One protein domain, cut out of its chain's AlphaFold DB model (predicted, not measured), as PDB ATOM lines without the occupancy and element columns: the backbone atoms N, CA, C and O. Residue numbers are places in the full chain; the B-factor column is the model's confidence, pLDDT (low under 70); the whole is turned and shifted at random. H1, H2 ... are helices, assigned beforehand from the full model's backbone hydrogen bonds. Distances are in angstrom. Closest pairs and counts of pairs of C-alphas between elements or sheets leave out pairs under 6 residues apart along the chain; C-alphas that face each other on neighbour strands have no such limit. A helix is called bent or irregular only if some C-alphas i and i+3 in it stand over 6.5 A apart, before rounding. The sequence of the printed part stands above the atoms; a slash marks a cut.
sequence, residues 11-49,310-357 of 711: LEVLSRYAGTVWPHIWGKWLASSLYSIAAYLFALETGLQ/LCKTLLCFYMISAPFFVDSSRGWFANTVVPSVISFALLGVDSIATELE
ATOM      1  N   LEU A  11     -32.693  18.237  27.399       82.19
ATOM      2  CA  LEU A  11     -32.754  17.813  28.806       82.19
ATOM      3  C   LEU A  11     -34.067  18.206  29.493       82.19
ATOM      4  O   LEU A  11     -34.563  17.447  30.325       82.19
ATOM      5  N   GLU A  12     -34.643  19.355  29.134       80.75
ATOM      6  CA  GLU A  12     -35.928  19.793  29.680       80.75
ATOM      7  C   GLU A  12     -37.025  18.797  29.288       80.75
ATOM      8  O   GLU A  12     -37.778  18.333  30.145       80.75
ATOM      9  N   VAL A  13     -37.036  18.380  28.015       80.94
ATOM     10  CA  VAL A  13     -37.988  17.398  27.476       80.94
ATOM     11  C   VAL A  13     -37.871  16.045  28.186       80.94
ATOM     12  O   VAL A  13     -38.891  15.457  28.535       80.94
ATOM     13  N   LEU A  14     -36.655  15.559  28.452       83.50
ATOM     14  CA  LEU A  14     -36.455  14.280  29.154       83.50
ATOM     15  C   LEU A  14     -36.862  14.314  30.624       83.50
ATOM     16  O   LEU A  14     -37.328  13.309  31.152       83.50
ATOM     17  N   SER A  15     -36.633  15.442  31.299       81.81
ATOM     18  CA  SER A  15     -36.941  15.595  32.725       81.81
ATOM     19  C   SER A  15     -38.435  15.793  33.005       81.81
ATOM     20  O   SER A  15     -38.863  15.768  34.160       81.81
ATOM     21  N   ARG A  16     -39.239  15.995  31.956       81.50
ATOM     22  CA  ARG A  16     -40.666  16.284  32.064       81.50
ATOM     23  C   ARG A  16     -41.457  14.998  32.318       81.50
ATOM     24  O   ARG A  16     -41.298  14.003  31.622       81.50
ATOM     25  N   TYR A  17     -42.333  15.040  33.320       81.62
ATOM     26  CA  TYR A  17     -43.192  13.910  33.691       81.62
ATOM     27  C   TYR A  17     -44.625  14.059  33.153       81.62
ATOM     28  O   TYR A  17     -45.188  13.115  32.602       81.62
ATOM     29  N   ALA A  18     -45.209  15.255  33.269       77.69
ATOM     30  CA  ALA A  18     -46.577  15.532  32.831       77.69
ATOM     31  C   ALA A  18     -46.710  15.540  31.294       77.69
ATOM     32  O   ALA A  18     -45.866  16.118  30.608       77.69
ATOM     33  N   GLY A  19     -47.771  14.901  30.785       77.00
ATOM     34  CA  GLY A  19     -48.075  14.730  29.353       77.00
ATOM     35  C   GLY A  19     -47.034  13.931  28.564       77.00
ATOM     36  O   GLY A  19     -46.924  14.073  27.349       77.00
ATOM     37  N   THR A  20     -46.257  13.107  29.266       86.94
ATOM     38  CA  THR A  20     -45.433  12.052  28.669       86.94
ATOM     39  C   THR A  20     -46.094  10.696  28.899       86.94
ATOM     40  O   THR A  20     -47.034  10.582  29.677       86.94
ATOM     41  N   VAL A  21     -45.551   9.634  28.307       87.81
ATOM     42  CA  VAL A  21     -46.021   8.259  28.546       87.81
ATOM     43  C   VAL A  21     -45.796   7.744  29.973       87.81
ATOM     44  O   VAL A  21     -46.428   6.765  30.375       87.81
ATOM     45  N   TRP A  22     -44.911   8.372  30.758       88.69
ATOM     46  CA  TRP A  22     -44.493   7.875  32.076       88.69
ATOM     47  C   TRP A  22     -45.645   7.582  33.055       88.69
ATOM     48  O   TRP A  22     -45.656   6.474  33.603       88.69
ATOM     49  N   PRO A  23     -46.635   8.477  33.261       88.75
ATOM     50  CA  PRO A  23     -47.737   8.250  34.196       88.75
ATOM     51  C   PRO A  23     -48.575   7.008  33.861       88.75
ATOM     52  O   PRO A  23     -49.093   6.358  34.767       88.75
ATOM     53  N   HIS A  24     -48.661   6.637  32.581       87.69
ATOM     54  CA  HIS A  24     -49.476   5.514  32.113       87.69
ATOM     55  C   HIS A  24     -48.743   4.165  32.163       87.69
ATOM     56  O   HIS A  24     -49.383   3.109  32.268       87.69
ATOM     57  N   ILE A  25     -47.407   4.175  32.075       93.56
ATOM     58  CA  ILE A  25     -46.605   2.950  31.930       93.56
ATOM     59  C   ILE A  25     -45.805   2.572  33.176       93.56
ATOM     60  O   ILE A  25     -45.472   1.395  33.308       93.56
ATOM     61  N   TRP A  26     -45.504   3.505  34.092       92.75
ATOM     62  CA  TRP A  26     -44.541   3.266  35.181       92.75
ATOM     63  C   TRP A  26     -44.882   2.032  36.028       92.75
ATOM     64  O   TRP A  26     -43.995   1.236  36.327       92.75
ATOM     65  N   GLY A  27     -46.161   1.822  36.359       94.19
ATOM     66  CA  GLY A  27     -46.598   0.681  37.166       94.19
ATOM     67  C   GLY A  27     -46.427  -0.652  36.432       94.19
ATOM     68  O   GLY A  27     -45.922  -1.620  37.000       94.19
ATOM     69  N   LYS A  28     -46.776  -0.688  35.138       93.62
ATOM     70  CA  LYS A  28     -46.623  -1.875  34.276       93.62
ATOM     71  C   LYS A  28     -45.147  -2.200  34.047       93.62
ATOM     72  O   LYS A  28     -44.743  -3.357  34.133       93.62
ATOM     73  N   TRP A  29     -44.340  -1.169  33.804       95.00
ATOM     74  CA  TRP A  29     -42.897  -1.282  33.634       95.00
ATOM     75  C   TRP A  29     -42.207  -1.778  34.910       95.00
ATOM     76  O   TRP A  29     -41.395  -2.702  34.847       95.00
ATOM     77  N   LEU A  30     -42.567  -1.230  36.076       95.19
ATOM     78  CA  LEU A  30     -42.027  -1.665  37.363       95.19
ATOM     79  C   LEU A  30     -42.389  -3.128  37.646       95.19
ATOM     80  O   LEU A  30     -41.511  -3.913  38.000       95.19
ATOM     81  N   ALA A  31     -43.647  -3.519  37.425       94.44
ATOM     82  CA  ALA A  31     -44.088  -4.904  37.585       94.44
ATOM     83  C   ALA A  31     -43.321  -5.865  36.659       94.44
ATOM     84  O   ALA A  31     -42.826  -6.894  37.114       94.44
ATOM     85  N   SER A  32     -43.151  -5.505  35.383       93.25
ATOM     86  CA  SER A  32     -42.369  -6.280  34.409       93.25
ATOM     87  C   SER A  32     -40.882  -6.375  34.786       93.25
ATOM     88  O   SER A  32     -40.257  -7.425  34.622       93.25
ATOM     89  N   SER A  33     -40.318  -5.307  35.353       93.44
ATOM     90  CA  SER A  33     -38.924  -5.267  35.806       93.44
ATOM     91  C   SER A  33     -38.701  -6.151  37.034       93.44
ATOM     92  O   SER A  33     -37.772  -6.959  37.051       93.44
ATOM     93  N   LEU A  34     -39.584  -6.069  38.036       95.00
ATOM     94  CA  LEU A  34     -39.557  -6.943  39.215       95.00
ATOM     95  C   LEU A  34     -39.757  -8.410  38.831       95.00
ATOM     96  O   LEU A  34     -39.068  -9.287  39.350       95.00
ATOM     97  N   TYR A  35     -40.654  -8.672  37.882       92.94
ATOM     98  CA  TYR A  35     -40.872 -10.006  37.340       92.94
ATOM     99  C   TYR A  35     -39.622 -10.567  36.649       92.94
ATOM    100  O   TYR A  35     -39.261 -11.719  36.879       92.94
ATOM    101  N   SER A  36     -38.908  -9.743  35.879       90.94
ATOM    102  CA  SER A  36     -37.647 -10.142  35.236       90.94
ATOM    103  C   SER A  36     -36.557 -10.477  36.262       90.94
ATOM    104  O   SER A  36     -35.828 -11.453  36.100       90.94
ATOM    105  N   ILE A  37     -36.479  -9.716  37.361       92.69
ATOM    106  CA  ILE A  37     -35.566 -10.005  38.479       92.69
ATOM    107  C   ILE A  37     -35.933 -11.332  39.153       92.69
ATOM    108  O   ILE A  37     -35.055 -12.162  39.385       92.69
ATOM    109  N   ALA A  38     -37.217 -11.555  39.439       92.00
ATOM    110  CA  ALA A  38     -37.689 -12.795  40.052       92.00
ATOM    111  C   ALA A  38     -37.411 -14.018  39.163       92.00
ATOM    112  O   ALA A  38     -36.929 -15.035  39.658       92.00
ATOM    113  N   ALA A  39     -37.644 -13.904  37.853       89.00
ATOM    114  CA  ALA A  39     -37.345 -14.959  36.889       89.00
ATOM    115  C   ALA A  39     -35.842 -15.275  36.826       89.00
ATOM    116  O   ALA A  39     -35.468 -16.447  36.807       89.00
ATOM    117  N   TYR A  40     -34.978 -14.256  36.871       88.62
ATOM    118  CA  TYR A  40     -33.526 -14.448  36.922       88.62
ATOM    119  C   TYR A  40     -33.075 -15.171  38.201       88.62
ATOM    120  O   TYR A  40     -32.301 -16.123  38.125       88.62
ATOM    121  N   LEU A  41     -33.582 -14.767  39.371       90.00
ATOM    122  CA  LEU A  41     -33.275 -15.438  40.644       90.00
ATOM    123  C   LEU A  41     -33.749 -16.896  40.640       90.00
ATOM    124  O   LEU A  41     -33.003 -17.793  41.026       90.00
ATOM    125  N   PHE A  42     -34.954 -17.143  40.127       88.88
ATOM    126  CA  PHE A  42     -35.493 -18.490  39.974       88.88
ATOM    127  C   PHE A  42     -34.649 -19.358  39.027       88.88
ATOM    128  O   PHE A  42     -34.405 -20.534  39.308       88.88
ATOM    129  N   ALA A  43     -34.161 -18.786  37.922       85.69
ATOM    130  CA  ALA A  43     -33.283 -19.478  36.982       85.69
ATOM    131  C   ALA A  43     -31.920 -19.831  37.607       85.69
ATOM    132  O   ALA A  43     -31.370 -20.888  37.298       85.69
ATOM    133  N   LEU A  44     -31.391 -18.992  38.509       86.75
ATOM    134  CA  LEU A  44     -30.165 -19.291  39.258       86.75
ATOM    135  C   LEU A  44     -30.346 -20.449  40.247       86.75
ATOM    136  O   LEU A  44     -29.443 -21.271  40.381       86.75
ATOM    137  N   GLU A  45     -31.492 -20.525  40.928       87.56
ATOM    138  CA  GLU A  45     -31.758 -21.582  41.914       87.56
ATOM    139  C   GLU A  45     -32.084 -22.934  41.271       87.56
ATOM    140  O   GLU A  45     -31.622 -23.974  41.736       87.56
ATOM    141  N   THR A  46     -32.886 -22.935  40.205       84.00
ATOM    142  CA  THR A  46     -33.381 -24.174  39.579       84.00
ATOM    143  C   THR A  46     -32.496 -24.687  38.448       84.00
ATOM    144  O   THR A  46     -32.609 -25.853  38.068       84.00
ATOM    145  N   GLY A  47     -31.646 -23.828  37.875       76.56
ATOM    146  CA  GLY A  47     -30.870 -24.131  36.671       76.56
ATOM    147  C   GLY A  47     -31.733 -24.397  35.429       76.56
ATOM    148  O   GLY A  47     -31.221 -24.890  34.425       76.56
ATOM    149  N   LEU A  48     -33.040 -24.114  35.487       72.44
ATOM    150  CA  LEU A  48     -33.994 -24.435  34.431       72.44
ATOM    151  C   LEU A  48     -33.947 -23.354  33.341       72.44
ATOM    152  O   LEU A  48     -34.403 -22.231  33.548       72.44
ATOM    153  N   GLN A  49     -33.395 -23.695  32.177       68.12
ATOM    154  CA  GLN A  49     -33.361 -22.825  30.998       68.12
ATOM    155  C   GLN A  49     -34.373 -23.326  29.958       68.12
ATOM    156  O   GLN A  49     -34.299 -24.474  29.523       68.12
ATOM    157  N   LEU A 310     -55.591  -8.128  19.943       92.12
ATOM    158  CA  LEU A 310     -54.480  -8.995  19.551       92.12
ATOM    159  C   LEU A 310     -53.126  -8.357  19.889       92.12
ATOM    160  O   LEU A 310     -52.273  -9.027  20.467       92.12
ATOM    161  N   CYS A 311     -52.944  -7.065  19.594       91.94
ATOM    162  CA  CYS A 311     -51.714  -6.339  19.927       91.94
ATOM    163  C   CYS A 311     -51.431  -6.371  21.435       91.94
ATOM    164  O   CYS A 311     -50.325  -6.723  21.846       91.94
ATOM    165  N   LYS A 312     -52.440  -6.072  22.266       92.88
ATOM    166  CA  LYS A 312     -52.304  -6.094  23.732       92.88
ATOM    167  C   LYS A 312     -52.067  -7.506  24.271       92.88
ATOM    168  O   LYS A 312     -51.221  -7.692  25.142       92.88
ATOM    169  N   THR A 313     -52.752  -8.507  23.718       92.56
ATOM    170  CA  THR A 313     -52.577  -9.919  24.096       92.56
ATOM    171  C   THR A 313     -51.157 -10.400  23.807       92.56
ATOM    172  O   THR A 313     -50.509 -10.970  24.683       92.56
ATOM    173  N   LEU A 314     -50.643 -10.136  22.601       91.19
ATOM    174  CA  LEU A 314     -49.290 -10.528  22.203       91.19
ATOM    175  C   LEU A 314     -48.215  -9.771  22.992       91.19
ATOM    176  O   LEU A 314     -47.207 -10.368  23.365       91.19
ATOM    177  N   LEU A 315     -48.446  -8.491  23.298       92.31
ATOM    178  CA  LEU A 315     -47.572  -7.707  24.169       92.31
ATOM    179  C   LEU A 315     -47.508  -8.306  25.583       92.31
ATOM    180  O   LEU A 315     -46.414  -8.532  26.095       92.31
ATOM    181  N   CYS A 316     -48.653  -8.636  26.190       91.94
ATOM    182  CA  CYS A 316     -48.694  -9.322  27.486       91.94
ATOM    183  C   CYS A 316     -47.980 -10.678  27.444       91.94
ATOM    184  O   CYS A 316     -47.170 -10.972  28.323       91.94
ATOM    185  N   PHE A 317     -48.239 -11.491  26.417       89.50
ATOM    186  CA  PHE A 317     -47.591 -12.793  26.263       89.50
ATOM    187  C   PHE A 317     -46.069 -12.660  26.129       89.50
ATOM    188  O   PHE A 317     -45.319 -13.419  26.745       89.50
ATOM    189  N   TYR A 318     -45.597 -11.660  25.383       88.44
ATOM    190  CA  TYR A 318     -44.176 -11.349  25.295       88.44
ATOM    191  C   TYR A 318     -43.593 -10.949  26.656       88.44
ATOM    192  O   TYR A 318     -42.585 -11.520  27.059       88.44
ATOM    193  N   MET A 319     -44.239 -10.049  27.402       89.12
ATOM    194  CA  MET A 319     -43.724  -9.594  28.704       89.12
ATOM    195  C   MET A 319     -43.632 -10.713  29.747       89.12
ATOM    196  O   MET A 319     -42.712 -10.710  30.562       89.12
ATOM    197  N   ILE A 320     -44.560 -11.672  29.716       88.31
ATOM    198  CA  ILE A 320     -44.556 -12.834  30.618       88.31
ATOM    199  C   ILE A 320     -43.488 -13.851  30.198       88.31
ATOM    200  O   ILE A 320     -42.835 -14.462  31.037       88.31
ATOM    201  N   SER A 321     -43.302 -14.060  28.899       84.69
ATOM    202  CA  SER A 321     -42.421 -15.120  28.409       84.69
ATOM    203  C   SER A 321     -40.953 -14.685  28.273       84.69
ATOM    204  O   SER A 321     -40.059 -15.506  28.466       84.69
ATOM    205  N   ALA A 322     -40.681 -13.401  28.011       83.31
ATOM    206  CA  ALA A 322     -39.345 -12.878  27.707       83.31
ATOM    207  C   ALA A 322     -38.253 -13.181  28.757       83.31
ATOM    208  O   ALA A 322     -37.155 -13.560  28.339       83.31
ATOM    209  N   PRO A 323     -38.492 -13.080  30.083       83.38
ATOM    210  CA  PRO A 323     -37.439 -13.305  31.078       83.38
ATOM    211  C   PRO A 323     -36.880 -14.735  31.127       83.38
ATOM    212  O   PRO A 323     -35.794 -14.940  31.657       83.38
ATOM    213  N   PHE A 324     -37.586 -15.727  30.570       79.12
ATOM    214  CA  PHE A 324     -37.172 -17.137  30.602       79.12
ATOM    215  C   PHE A 324     -36.293 -17.573  29.420       79.12
ATOM    216  O   PHE A 324     -35.805 -18.703  29.405       79.12
ATOM    217  N   PHE A 325     -36.107 -16.706  28.421       76.62
ATOM    218  CA  PHE A 325     -35.374 -17.022  27.188       76.62
ATOM    219  C   PHE A 325     -33.953 -16.446  27.136       76.62
ATOM    220  O   PHE A 325     -33.262 -16.612  26.129       76.62
ATOM    221  N   VAL A 326     -33.517 -15.739  28.179       71.31
ATOM    222  CA  VAL A 326     -32.167 -15.173  28.258       71.31
ATOM    223  C   VAL A 326     -31.268 -16.134  29.037       71.31
ATOM    224  O   VAL A 326     -31.668 -16.692  30.056       71.31
ATOM    225  N   ASP A 327     -30.059 -16.371  28.526       77.38
ATOM    226  CA  ASP A 327     -29.098 -17.268  29.168       77.38
ATOM    227  C   ASP A 327     -28.591 -16.658  30.488       77.38
ATOM    228  O   ASP A 327     -28.077 -15.530  30.527       77.38
ATOM    229  N   SER A 328     -28.707 -17.422  31.578       75.56
ATOM    230  CA  SER A 328     -28.243 -17.023  32.910       75.56
ATOM    231  C   SER A 328     -26.729 -16.782  32.950       75.56
ATOM    232  O   SER A 328     -26.259 -15.992  33.772       75.56
ATOM    233  N   SER A 329     -25.969 -17.365  32.014       79.00
ATOM    234  CA  SER A 329     -24.524 -17.148  31.868       79.00
ATOM    235  C   SER A 329     -24.145 -15.702  31.503       79.00
ATOM    236  O   SER A 329     -23.054 -15.245  31.847       79.00
ATOM    237  N   ARG A 330     -25.056 -14.938  30.876       78.44
ATOM    238  CA  ARG A 330     -24.828 -13.538  30.456       78.44
ATOM    239  C   ARG A 330     -24.845 -12.534  31.619       78.44
ATOM    240  O   ARG A 330     -24.609 -11.342  31.415       78.44
ATOM    241  N   GLY A 331     -25.114 -13.003  32.839       84.31
ATOM    242  CA  GLY A 331     -25.094 -12.206  34.063       84.31
ATOM    243  C   GLY A 331     -26.372 -11.397  34.307       84.31
ATOM    244  O   GLY A 331     -27.285 -11.339  33.480       84.31
ATOM    245  N   TRP A 332     -26.439 -10.756  35.477       85.00
ATOM    246  CA  TRP A 332     -27.645 -10.070  35.957       85.00
ATOM    247  C   TRP A 332     -28.086  -8.916  35.047       85.00
ATOM    248  O   TRP A 332     -29.281  -8.721  34.846       85.00
ATOM    249  N   PHE A 333     -27.145  -8.174  34.453       85.19
ATOM    250  CA  PHE A 333     -27.455  -7.021  33.604       85.19
ATOM    251  C   PHE A 333     -28.252  -7.429  32.355       85.19
ATOM    252  O   PHE A 333     -29.307  -6.861  32.076       85.19
ATOM    253  N   ALA A 334     -27.793  -8.462  31.639       82.94
ATOM    254  CA  ALA A 334     -28.461  -8.961  30.438       82.94
ATOM    255  C   ALA A 334     -29.841  -9.568  30.736       82.94
ATOM    256  O   ALA A 334     -30.743  -9.468  29.912       82.94
ATOM    257  N   ASN A 335     -30.011 -10.171  31.914       84.25
ATOM    258  CA  ASN A 335     -31.240 -10.867  32.296       84.25
ATOM    259  C   ASN A 335     -32.287  -9.967  32.974       84.25
ATOM    260  O   ASN A 335     -33.465 -10.302  32.979       84.25
ATOM    261  N   THR A 336     -31.886  -8.825  33.542       86.88
ATOM    262  CA  THR A 336     -32.801  -7.953  34.305       86.88
ATOM    263  C   THR A 336     -32.943  -6.562  33.693       86.88
ATOM    264  O   THR A 336     -34.062  -6.097  33.477       86.88
ATOM    265  N   VAL A 337     -31.833  -5.908  33.340       87.88
ATOM    266  CA  VAL A 337     -31.844  -4.528  32.831       87.88
ATOM    267  C   VAL A 337     -32.306  -4.485  31.380       87.88
ATOM    268  O   VAL A 337     -33.173  -3.685  31.038       87.88
ATOM    269  N   VAL A 338     -31.781  -5.363  30.520       86.56
ATOM    270  CA  VAL A 338     -32.137  -5.366  29.089       86.56
ATOM    271  C   VAL A 338     -33.637  -5.637  28.861       86.56
ATOM    272  O   VAL A 338     -34.263  -4.837  28.163       86.56
ATOM    273  N   PRO A 339     -34.269  -6.661  29.475       86.38
ATOM    274  CA  PRO A 339     -35.713  -6.877  29.337       86.38
ATOM    275  C   PRO A 339     -36.550  -5.724  29.899       86.38
ATOM    276  O   PRO A 339     -37.565  -5.368  29.307       86.38
ATOM    277  N   SER A 340     -36.106  -5.089  30.989       90.31
ATOM    278  CA  SER A 340     -36.758  -3.899  31.550       90.31
ATOM    279  C   SER A 340     -36.750  -2.716  30.568       90.31
ATOM    280  O   SER A 340     -37.775  -2.054  30.390       90.31
ATOM    281  N   VAL A 341     -35.635  -2.478  29.868       90.31
ATOM    282  CA  VAL A 341     -35.535  -1.427  28.838       90.31
ATOM    283  C   VAL A 341     -36.421  -1.740  27.629       90.31
ATOM    284  O   VAL A 341     -37.107  -0.852  27.122       90.31
ATOM    285  N   ILE A 342     -36.459  -2.996  27.175       89.44
ATOM    286  CA  ILE A 342     -37.341  -3.406  26.070       89.44
ATOM    287  C   ILE A 342     -38.814  -3.267  26.477       89.44
ATOM    288  O   ILE A 342     -39.629  -2.779  25.695       89.44
ATOM    289  N   SER A 343     -39.148  -3.640  27.714       91.12
ATOM    290  CA  SER A 343     -40.482  -3.469  28.291       91.12
ATOM    291  C   SER A 343     -40.920  -2.011  28.278       91.12
ATOM    292  O   SER A 343     -42.003  -1.699  27.781       91.12
ATOM    293  N   PHE A 344     -40.040  -1.104  28.712       92.50
ATOM    294  CA  PHE A 344     -40.271   0.335  28.628       92.50
ATOM    295  C   PHE A 344     -40.554   0.789  27.191       92.50
ATOM    296  O   PHE A 344     -41.537   1.488  26.956       92.50
ATOM    297  N   ALA A 345     -39.737   0.361  26.224       91.94
ATOM    298  CA  ALA A 345     -39.899   0.757  24.827       91.94
ATOM    299  C   ALA A 345     -41.234   0.274  24.231       91.94
ATOM    300  O   ALA A 345     -41.959   1.064  23.629       91.94
ATOM    301  N   LEU A 346     -41.593  -0.999  24.424       92.62
ATOM    302  CA  LEU A 346     -42.817  -1.570  23.848       92.62
ATOM    303  C   LEU A 346     -44.088  -1.043  24.531       92.62
ATOM    304  O   LEU A 346     -45.057  -0.724  23.843       92.62
ATOM    305  N   LEU A 347     -44.080  -0.903  25.862       94.06
ATOM    306  CA  LEU A 347     -45.183  -0.275  26.601       94.06
ATOM    307  C   LEU A 347     -45.320   1.209  26.244       94.06
ATOM    308  O   LEU A 347     -46.438   1.708  26.141       94.06
ATOM    309  N   GLY A 348     -44.199   1.901  26.023       94.06
ATOM    310  CA  GLY A 348     -44.175   3.289  25.571       94.06
ATOM    311  C   GLY A 348     -44.846   3.454  24.209       94.06
ATOM    312  O   GLY A 348     -45.744   4.277  24.078       94.06
ATOM    313  N   VAL A 349     -44.483   2.632  23.218       94.06
ATOM    314  CA  VAL A 349     -45.110   2.673  21.882       94.06
ATOM    315  C   VAL A 349     -46.607   2.337  21.947       94.06
ATOM    316  O   VAL A 349     -47.399   3.025  21.309       94.06
ATOM    317  N   ASP A 350     -47.019   1.338  22.742       94.19
ATOM    318  CA  ASP A 350     -48.445   1.019  22.958       94.19
ATOM    319  C   ASP A 350     -49.217   2.194  23.579       94.19
ATOM    320  O   ASP A 350     -50.352   2.471  23.181       94.19
ATOM    321  N   SER A 351     -48.598   2.892  24.535       92.81
ATOM    322  CA  SER A 351     -49.184   4.062  25.192       92.81
ATOM    323  C   SER A 351     -49.327   5.234  24.224       92.81
ATOM    324  O   SER A 351     -50.418   5.783  24.137       92.81
ATOM    325  N   ILE A 352     -48.287   5.554  23.441       92.88
ATOM    326  CA  ILE A 352     -48.339   6.611  22.411       92.88
ATOM    327  C   ILE A 352     -49.444   6.306  21.399       92.88
ATOM    328  O   ILE A 352     -50.231   7.179  21.054       92.88
ATOM    329  N   ALA A 353     -49.529   5.059  20.929       93.00
ATOM    330  CA  ALA A 353     -50.555   4.670  19.969       93.00
ATOM    331  C   ALA A 353     -51.976   4.806  20.537       93.00
ATOM    332  O   ALA A 353     -52.896   5.092  19.783       93.00
ATOM    333  N   THR A 354     -52.157   4.584  21.842       91.75
ATOM    334  CA  THR A 354     -53.462   4.724  22.508       91.75
ATOM    335  C   THR A 354     -53.827   6.200  22.695       91.75
ATOM    336  O   THR A 354     -54.955   6.575  22.410       91.75
ATOM    337  N   GLU A 355     -52.868   7.036  23.093       90.19
ATOM    338  CA  GLU A 355     -53.059   8.483  23.275       90.19
ATOM    339  C   GLU A 355     -53.355   9.200  21.945       90.19
ATOM    340  O   GLU A 355     -54.187  10.092  21.879       90.19
ATOM    341  N   LEU A 356     -52.744   8.769  20.835       91.56
ATOM    342  CA  LEU A 356     -53.001   9.351  19.509       91.56
ATOM    343  C   LEU A 356     -54.296   8.848  18.839       91.56
ATOM    344  O   LEU A 356     -54.649   9.328  17.759       91.56
ATOM    345  N   GLU A 357     -54.992   7.864  19.415       89.50
ATOM    346  CA  GLU A 357     -56.135   7.205  18.769       89.50
ATOM    347  C   GLU A 357     -57.380   8.107  18.691       89.50
ATOM    348  O   GLU A 357     -58.114   8.058  17.697       89.50
TER     349      GLU A 357
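What this domain is: This is residues 11 to 49 and 310 to 357 of the 711 residues of the protein "Hypothetical protein" of Symbiodinium sp. CCMP2592 (UniProt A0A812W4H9). Three helices make a loosely built, flat bundle: the long helices H2 and H4 pack side by side and run opposite ways, and H3 folds back into H4 as a helical hairpin, reaching H2 with residues 319 to 324 alone. The short helix H1 and the residues after it, 11 to 19, stick out from this body. The printed part has 87 residues with four named helices, in the order H1, H2, H3, H4, and no named strand; the class is all helix. The whole is only just loose, close to compact, with a radius of gyration of the C-alphas of 14.6 A, and it spans 43 by 34 by 17 A.

How they stand to each other: H1, residues 11 to 15, is apart from H2, residues 22 to 46, from H3, residues 310 to 324, and from H4, residues 328 to 355. H2, H3 and H4 form a bundle, three helices gathered together. H2 and H4 touch, with the closest C-alphas, those of Ser 33 and Ser 340, 5.0 A apart; they run opposite ways at a shallow tilt of 24 degrees. H2 touches H3 with residues 32 to 43 alone, and the closest C-alphas, those of Ser 36 and Pro 323, are 5.2 A apart. These two run the same way at a tilt of 36 degrees, only just steep. H3 and H4 form a helical hairpin with a shallow tilt of 13 degrees, opposite ways. H4 touches H3 with residues 335 to 346 alone, and the closest C-alphas, those of Pro 323 and Asn 335, are 6.8 A apart. H4 has a kink of 54 degrees near residue 335. In H1 every O i to N i+4 pair is within hydrogen-bond range; in H2 it is 19 of 21, in H3 9 of 11 and in H4 19 of 24.

Where its parts are: H1 begins at C-alpha 11, (-32.754, 17.813, 28.806). H2 measures 34.7 A from its first to its last C-alpha and begins at C-alpha 22, (-44.493, 7.875, 32.076). H3 measures 22.1 A, and H4 measures 36.9 A and ends at C-alpha 355, (-53.059, 8.483, 23.275). H2, H3 and H4 are irregular: C-alphas 24 and 27 are 7.6 A apart, 320 and 323 are 7.1 A apart, and 329 and 332 are 8.7 A apart.

The domain as a whole: The two C-alphas farthest apart, those of Glu 12 and Thr 46, are 45.1 A apart. Residues 50 to 309 are not printed, and C-alphas 49 and 310 are 27.7 A apart across this cut, in the link from H2 to H3. The link from H1 to H2 is short, and that from H3 to H4 is tight. The mean pLDDT of the printed part is 87.5, and residue 49 alone is under 70.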